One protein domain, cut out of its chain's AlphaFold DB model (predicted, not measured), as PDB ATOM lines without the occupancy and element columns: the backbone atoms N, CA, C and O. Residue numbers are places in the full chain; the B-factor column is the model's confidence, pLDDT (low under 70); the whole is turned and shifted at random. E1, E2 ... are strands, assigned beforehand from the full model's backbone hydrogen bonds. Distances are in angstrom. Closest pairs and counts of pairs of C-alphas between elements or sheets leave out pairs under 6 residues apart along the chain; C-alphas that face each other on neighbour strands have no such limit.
ATOM      1  N   VAL A  99      11.390  14.228 -35.281       52.06
ATOM      2  CA  VAL A  99      10.325  14.923 -36.007       52.06
ATOM      3  C   VAL A  99       9.031  14.144 -35.784       52.06
ATOM      4  O   VAL A  99       8.688  13.213 -36.515       52.06
ATOM      5  N   LYS A 100       8.311  14.516 -34.722       52.09
ATOM      6  CA  LYS A 100       6.935  14.066 -34.510       52.09
ATOM      7  C   LYS A 100       6.046  14.820 -35.502       52.09
ATOM      8  O   LYS A 100       6.001  16.040 -35.468       52.09
ATOM      9  N   ASN A 101       5.385  14.075 -36.387       59.25
ATOM     10  CA  ASN A 101       4.320  14.541 -37.282       59.25
ATOM     11  C   ASN A 101       4.698  15.719 -38.202       59.25
ATOM     12  O   ASN A 101       4.333  16.864 -37.958       59.25
ATOM     13  N   ALA A 102       5.378  15.428 -39.313       68.38
ATOM     14  CA  ALA A 102       5.644  16.413 -40.358       68.38
ATOM     15  C   ALA A 102       4.954  16.073 -41.683       68.38
ATOM     16  O   ALA A 102       4.857  14.914 -42.083       68.38
ATOM     17  N   LYS A 103       4.515  17.108 -42.402       79.81
ATOM     18  CA  LYS A 103       3.950  16.993 -43.748       79.81
ATOM     19  C   LYS A 103       5.049  17.118 -44.795       79.81
ATOM     20  O   LYS A 103       5.806  18.088 -44.800       79.81
ATOM     21  N   VAL A 104       5.111  16.170 -45.720       81.62
ATOM     22  CA  VAL A 104       6.052  16.212 -46.841       81.62
ATOM     23  C   VAL A 104       5.612  17.293 -47.820       81.62
ATOM     24  O   VAL A 104       4.524  17.219 -48.388       81.62
ATOM     25  N   LEU A 105       6.452  18.303 -48.028       81.44
ATOM     26  CA  LEU A 105       6.206  19.337 -49.030       81.44
ATOM     27  C   LEU A 105       6.734  18.923 -50.396       81.44
ATOM     28  O   LEU A 105       6.069  19.160 -51.397       81.44
ATOM     29  N   LYS A 106       7.937  18.338 -50.432       79.81
ATOM     30  CA  LYS A 106       8.623  17.999 -51.679       79.81
ATOM     31  C   LYS A 106       9.659  16.903 -51.473       79.81
ATOM     32  O   LYS A 106      10.380  16.921 -50.475       79.81
ATOM     33  N   VAL A 107       9.762  15.997 -52.442       81.50
ATOM     34  CA  VAL A 107      10.779  14.935 -52.485       81.50
ATOM     35  C   VAL A 107      11.529  15.033 -53.807       81.50
ATOM     36  O   VAL A 107      10.918  15.020 -54.871       81.50
ATOM     37  N   VAL A 108      12.856  15.160 -53.746       78.88
ATOM     38  CA  VAL A 108      13.727  15.209 -54.929       78.88
ATOM     39  C   VAL A 108      14.957  14.349 -54.668       78.88
ATOM     40  O   VAL A 108      15.853  14.742 -53.919       78.88
ATOM     41  N   GLY A 109      15.006  13.167 -55.284       80.81
ATOM     42  CA  GLY A 109      16.088  12.203 -55.074       80.81
ATOM     43  C   GLY A 109      16.221  11.821 -53.596       80.81
ATOM     44  O   GLY A 109      15.266  11.348 -52.990       80.81
ATOM     45  N   SER A 110      17.393  12.071 -53.007       74.12
ATOM     46  CA  SER A 110      17.690  11.839 -51.581       74.12
ATOM     47  C   SER A 110      17.410  13.046 -50.672       74.12
ATOM     48  O   SER A 110      17.858  13.086 -49.523       74.12
ATOM     49  N   THR A 111      16.721  14.067 -51.191       73.75
ATOM     50  CA  THR A 111      16.360  15.281 -50.452       73.75
ATOM     51  C   THR A 111      14.863  15.328 -50.186       73.75
ATOM     52  O   THR A 111      14.057  15.203 -51.108       73.75
ATOM     53  N   VAL A 112      14.493  15.590 -48.934       77.62
ATOM     54  CA  VAL A 112      13.099  15.727 -48.500       77.62
ATOM     55  C   VAL A 112      12.914  17.061 -47.797       77.62
ATOM     56  O   VAL A 112      13.707  17.449 -46.940       77.62
ATOM     57  N   ILE A 113      11.851  17.772 -48.160       80.44
ATOM     58  CA  ILE A 113      11.415  18.986 -47.477       80.44
ATOM     59  C   ILE A 113      10.184  18.635 -46.653       80.44
ATOM     60  O   ILE A 113       9.158  18.222 -47.197       80.44
ATOM     61  N   LEU A 114      10.299  18.806 -45.343       77.31
ATOM     62  CA  LEU A 114       9.262  18.524 -44.365       77.31
ATOM     63  C   LEU A 114       8.768  19.832 -43.747       77.31
ATOM     64  O   LEU A 114       9.551  20.749 -43.523       77.31
ATOM     65  N   ARG A 115       7.474  19.909 -43.451       76.44
ATOM     66  CA  ARG A 115       6.881  20.950 -42.610       76.44
ATOM     67  C   ARG A 115       6.465  20.326 -41.285       76.44
ATOM     68  O   ARG A 115       5.624  19.432 -41.298       76.44
ATOM     69  N   GLY A 116       7.063  20.773 -40.186       72.44
ATOM     70  CA  GLY A 116       6.695  20.367 -38.833       72.44
ATOM     71  C   GLY A 116       5.302  20.851 -38.433       72.44
ATOM     72  O   GLY A 116       4.690  21.679 -39.112       72.44
ATOM     73  N   GLU A 117       4.794  20.316 -37.327       68.94
ATOM     74  CA  GLU A 117       3.501  20.697 -36.742       68.94
ATOM     75  C   GLU A 117       3.470  22.169 -36.285       68.94
ATOM     76  O   GLU A 117       2.441  22.832 -36.371       68.94
ATOM     77  N   ASP A 118       4.629  22.707 -35.906       69.69
ATOM     78  CA  ASP A 118       4.878  24.122 -35.600       69.69
ATOM     79  C   ASP A 118       4.872  25.041 -36.839       69.69
ATOM     80  O   ASP A 118       4.996  26.261 -36.718       69.69
ATOM     81  N   GLY A 119       4.720  24.473 -38.039       70.31
ATOM     82  CA  GLY A 119       4.800  25.189 -39.308       70.31
ATOM     83  C   GLY A 119       6.230  25.407 -39.810       70.31
ATOM     84  O   GLY A 119       6.402  25.966 -40.898       70.31
ATOM     85  N   GLU A 120       7.251  24.940 -39.083       71.25
ATOM     86  CA  GLU A 120       8.655  25.093 -39.458       71.25
ATOM     87  C   GLU A 120       8.987  24.203 -40.664       71.25
ATOM     88  O   GLU A 120       8.677  23.010 -40.694       71.25
ATOM     89  N   VAL A 121       9.621  24.772 -41.691       75.69
ATOM     90  CA  VAL A 121      10.013  24.024 -42.893       75.69
ATOM     91  C   VAL A 121      11.474  23.605 -42.781       75.69
ATOM     92  O   VAL A 121      12.370  24.444 -42.819       75.69
ATOM     93  N   LYS A 122      11.718  22.295 -42.699       70.06
ATOM     94  CA  LYS A 122      13.052  21.695 -42.601       70.06
ATOM     95  C   LYS A 122      13.393  20.930 -43.869       70.06
ATOM     96  O   LYS A 122      12.623  20.098 -44.349       70.06
ATOM     97  N   LYS A 123      14.575  21.210 -44.413       77.12
ATOM     98  CA  LYS A 123      15.134  20.502 -45.564       77.12
ATOM     99  C   LYS A 123      16.166  19.495 -45.074       77.12
ATOM    100  O   LYS A 123      17.162  19.881 -44.474       77.12
ATOM    101  N   PHE A 124      15.957  18.230 -45.409       71.94
ATOM    102  CA  PHE A 124      16.882  17.141 -45.133       71.94
ATOM    103  C   PHE A 124      17.528  16.694 -46.440       71.94
ATOM    104  O   PHE A 124      16.842  16.276 -47.371       71.94
ATOM    105  N   THR A 125      18.849  16.819 -46.526       69.81
ATOM    106  CA  THR A 125      19.661  16.368 -47.666       69.81
ATOM    107  C   THR A 125      20.485  15.155 -47.267       69.81
ATOM    108  O   THR A 125      20.949  15.109 -46.132       69.81
ATOM    109  N   LYS A 126      20.747  14.239 -48.212       68.62
ATOM    110  CA  LYS A 126      21.564  13.030 -47.993       68.62
ATOM    111  C   LYS A 126      20.996  12.104 -46.911       68.62
ATOM    112  O   LYS A 126      21.746  11.581 -46.096       68.62
ATOM    113  N   ILE A 127      19.678  11.900 -46.903       67.62
ATOM    114  CA  ILE A 127      19.066  10.900 -46.021       67.62
ATOM    115  C   ILE A 127      19.573   9.518 -46.466       67.62
ATOM    116  O   ILE A 127      19.390   9.180 -47.643       67.62
ATOM    117  N   PRO A 128      20.231   8.744 -45.588       63.22
ATOM    118  CA  PRO A 128      20.704   7.422 -45.954       63.22
ATOM    119  C   PRO A 128      19.524   6.439 -46.070       63.22
ATOM    120  O   PRO A 128      18.451   6.638 -45.496       63.22
ATOM    121  N   ALA A 129      19.677   5.425 -46.926       64.19
ATOM    122  CA  ALA A 129      18.577   4.540 -47.337       64.19
ATOM    123  C   ALA A 129      18.099   3.580 -46.229       64.19
ATOM    124  O   ALA A 129      17.040   2.970 -46.359       64.19
ATOM    125  N   ASP A 130      18.878   3.450 -45.162       62.25
ATOM    126  CA  ASP A 130      18.627   2.651 -43.963       62.25
ATOM    127  C   ASP A 130      17.739   3.363 -42.925       62.25
ATOM    128  O   ASP A 130      17.274   2.732 -41.974       62.25
ATOM    129  N   VAL A 131      17.449   4.657 -43.112       64.94
ATOM    130  CA  VAL A 131      16.552   5.407 -42.224       64.94
ATOM    131  C   VAL A 131      15.131   4.857 -42.311       64.94
ATOM    132  O   VAL A 131      14.496   4.845 -43.367       64.94
ATOM    133  N   GLN A 132      14.595   4.459 -41.158       64.19
ATOM    134  CA  GLN A 132      13.223   3.982 -41.039       64.19
ATOM    135  C   GLN A 132      12.248   5.164 -41.017       64.19
ATOM    136  O   GLN A 132      12.077   5.853 -40.010       64.19
ATOM    137  N   LEU A 133      11.587   5.397 -42.148       70.19
ATOM    138  CA  LEU A 133      10.529   6.392 -42.277       70.19
ATOM    139  C   LEU A 133       9.192   5.700 -41.981       70.19
ATOM    140  O   LEU A 133       8.888   4.656 -42.556       70.19
ATOM    141  N   THR A 134       8.382   6.262 -41.084       68.12
ATOM    142  CA  THR A 134       7.056   5.714 -40.767       68.12
ATOM    143  C   THR A 134       5.982   6.716 -41.165       68.12
ATOM    144  O   THR A 134       6.018   7.873 -40.760       68.12
ATOM    145  N   SER A 135       4.996   6.291 -41.950       69.62
ATOM    146  CA  SER A 135       3.803   7.086 -42.257       69.62
ATOM    147  C   SER A 135       2.570   6.325 -41.793       69.62
ATOM    148  O   SER A 135       2.390   5.166 -42.161       69.62
ATOM    149  N   ASN A 136       1.726   6.952 -40.967       66.12
ATOM    150  CA  ASN A 136       0.478   6.356 -40.466       66.12
ATOM    151  C   ASN A 136       0.664   4.958 -39.829       66.12
ATOM    152  O   ASN A 136      -0.154   4.064 -40.030       66.12
ATOM    153  N   GLY A 137       1.769   4.745 -39.107       66.19
ATOM    154  CA  GLY A 137       2.092   3.456 -38.475       66.19
ATOM    155  C   GLY A 137       2.635   2.376 -39.421       66.19
ATOM    156  O   GLY A 137       2.918   1.271 -38.968       66.19
ATOM    157  N   LYS A 138       2.820   2.678 -40.714       69.25
ATOM    158  CA  LYS A 138       3.444   1.784 -41.697       69.25
ATOM    159  C   LYS A 138       4.853   2.265 -42.043       69.25
ATOM    160  O   LYS A 138       5.048   3.437 -42.373       69.25
ATOM    161  N   GLN A 139       5.826   1.357 -41.999       71.38
ATOM    162  CA  GLN A 139       7.181   1.626 -42.474       71.38
ATOM    163  C   GLN A 139       7.166   1.792 -43.997       71.38
ATOM    164  O   GLN A 139       6.603   0.963 -44.716       71.38
ATOM    165  N   ILE A 140       7.764   2.876 -44.481       72.50
ATOM    166  CA  ILE A 140       7.866   3.204 -45.902       72.50
ATOM    167  C   ILE A 140       9.317   3.524 -46.258       72.50
ATOM    168  O   ILE A 140      10.065   4.059 -45.441       72.50
ATOM    169  N   ALA A 141       9.729   3.186 -47.477       75.69
ATOM    170  CA  ALA A 141      11.051   3.540 -47.975       75.69
ATOM    171  C   ALA A 141      11.080   5.001 -48.456       75.69
ATOM    172  O   ALA A 141      10.053   5.572 -48.828       75.69
ATOM    173  N   LEU A 142      12.275   5.599 -48.522       72.56
ATOM    174  CA  LEU A 142      12.460   6.974 -49.009       72.56
ATOM    175  C   LEU A 142      11.911   7.176 -50.434       72.56
ATOM    176  O   LEU A 142      11.330   8.218 -50.726       72.56
ATOM    177  N   GLY A 143      12.049   6.170 -51.305       77.19
ATOM    178  CA  GLY A 143      11.529   6.205 -52.678       77.19
ATOM    179  C   GLY A 143       9.998   6.148 -52.783       77.19
ATOM    180  O   GLY A 143       9.424   6.592 -53.780       77.19
ATOM    181  N   ASP A 144       9.323   5.662 -51.744       78.56
ATOM    182  CA  ASP A 144       7.860   5.576 -51.696       78.56
ATOM    183  C   ASP A 144       7.220   6.831 -51.101       78.56
ATOM    184  O   ASP A 144       5.996   6.979 -51.098       78.56
ATOM    185  N   LEU A 145       8.039   7.781 -50.647       79.88
ATOM    186  CA  LEU A 145       7.567   9.057 -50.147       79.88
ATOM    187  C   LEU A 145       6.975   9.894 -51.292       79.88
ATOM    188  O   LEU A 145       7.456   9.899 -52.428       79.88
ATOM    189  N   ARG A 146       5.890  10.602 -50.994       80.75
ATOM    190  CA  ARG A 146       5.147  11.454 -51.928       80.75
ATOM    191  C   ARG A 146       4.811  12.772 -51.254       80.75
ATOM    192  O   ARG A 146       4.665  12.840 -50.032       80.75
ATOM    193  N   GLU A 147       4.686  13.811 -52.068       84.19
ATOM    194  CA  GLU A 147       4.253  15.129 -51.611       84.19
ATOM    195  C   GLU A 147       2.857  15.040 -50.976       84.19
ATOM    196  O   GLU A 147       1.985  14.313 -51.445       84.19
ATOM    197  N   GLY A 148       2.656  15.760 -49.874       77.75
ATOM    198  CA  GLY A 148       1.398  15.792 -49.132       77.75
ATOM    199  C   GLY A 148       1.220  14.690 -48.084       77.75
ATOM    200  O   GLY A 148       0.283  14.787 -47.294       77.75
ATOM    201  N   MET A 149       2.107  13.693 -48.028       79.56
ATOM    202  CA  MET A 149       2.038  12.613 -47.040       79.56
ATOM    203  C   MET A 149       2.410  13.110 -45.637       79.56
ATOM    204  O   MET A 149       3.317  13.929 -45.480       79.56
ATOM    205  N   ASN A 150       1.727  12.597 -44.612       72.00
ATOM    206  CA  ASN A 150       2.090  12.838 -43.218       72.00
ATOM    207  C   ASN A 150       3.078  11.763 -42.771       72.00
ATOM    208  O   ASN A 150       2.802  10.567 -42.884       72.00
ATOM    209  N   LEU A 151       4.231  12.189 -42.278       67.56
ATOM    210  CA  LEU A 151       5.313  11.319 -41.868       67.56
ATOM    211  C   LEU A 151       5.621  11.540 -40.386       67.56
ATOM    212  O   LEU A 151       5.761  12.670 -39.921       67.56
ATOM    213  N   THR A 152       5.775  10.446 -39.657       58.88
ATOM    214  CA  THR A 152       6.406  10.428 -38.343       58.88
ATOM    215  C   THR A 152       7.814   9.886 -38.560       58.88
ATOM    216  O   THR A 152       8.007   8.697 -38.814       58.88
ATOM    217  N   ALA A 153       8.807  10.773 -38.541       50.41
ATOM    218  CA  ALA A 153      10.185  10.409 -38.841       50.41
ATOM    219  C   ALA A 153      11.055  10.613 -37.609       50.41
ATOM    220  O   ALA A 153      11.323  11.740 -37.191       50.41
ATOM    221  N   THR A 154      11.564   9.515 -37.061       47.91
ATOM    222  CA  THR A 154      12.737   9.583 -36.194       47.91
ATOM    223  C   THR A 154      13.947   9.734 -37.110       47.91
ATOM    224  O   THR A 154      14.598   8.756 -37.462       47.91
ATOM    225  N   VAL A 155      14.209  10.958 -37.580       43.84
ATOM    226  CA  VAL A 155      15.424  11.231 -38.350       43.84
ATOM    227  C   VAL A 155      16.565  11.313 -37.345       43.84
ATOM    228  O   VAL A 155      16.844  12.367 -36.774       43.84
TER     229      VAL A 155
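What this domain is: This is residues 99 to 155 of the 228 residues of an uncharacterized protein of Acidobacteria bacterium (UniProt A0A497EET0). This small domain is one strongly twisted antiparallel sheet folded into two wings, an open wrap and not a closed barrel: E2 and E3 with most of E1 make one wing, and E6, E4 and E5 make the other. The long strand E1 is shared, since it bends by 78 degrees at residue 102 and pairs with E6 before and around the bend and with E2 beyond it; residues 125 to 132 lead from the first wing to the second. The printed part has 57 residues with six named strands, E1 to E6 along the chain, in the sheet order E3 E2 E1 E6 E4 E5, and no named helix, so its class is all strand. It is compact, with a radius of gyration of the C-alphas of 10.0 A, and rounded, spanning 27 by 23 by 17 A.

Where its parts are: Find C-alpha 99 at (10.325, 14.923, -36.007); from there E1, residues 99 to 108, runs 19.2 A to C-alpha 108 at (13.727, 15.209, -54.929). Next come E2, residues 111 to 115, 13.5 A, and E3, residues 121 to 124, 10.0 A. Further on are two three-residue strands, E4, residues 133 to 135, and E5, residues 138 to 140. Last is E6, residues 150 to 155, 14.3 A, which ends at C-alpha 155, (15.424, 11.231, -38.350).

How they stand to each other: Start with E1, whose pairing is staggered: residues 99 to 103 pair with E6 and residues 103 to 108 with E2. Toward E6, look for N 102 and O 151 at 2.9 A, and N 151 and O 102 at 2.8 A. Toward E2, its hairpin partner, N 105 and O 113 are 2.8 A apart. E1, E2 and E3 form a meander, each strand the antiparallel neighbour of the one before. E2 and E3, also a hairpin, have N 114 and O 122 at 2.8 A. On the other side of E1, E6 is antiparallel to E4, with N 152 and O 134 at 2.8 A. E4 and E5 form a hairpin, where N 135 and O 138 are 2.9 A apart. The edge strands E3 and E5 are apart.

The domain as a whole: The two farthest C-alphas, those of Gly 119 and Asp 130, are 26.8 A apart, while those of Val 99 and Val 155 are 6.7 A apart. The printed part has no cut and no long link; E3 to E4 and E5 to E6 are short, the other three tight. Mean pLDDT of the printed part is 70.7; 24 residues are under 70, among them 125 to 132 and 151 to 155.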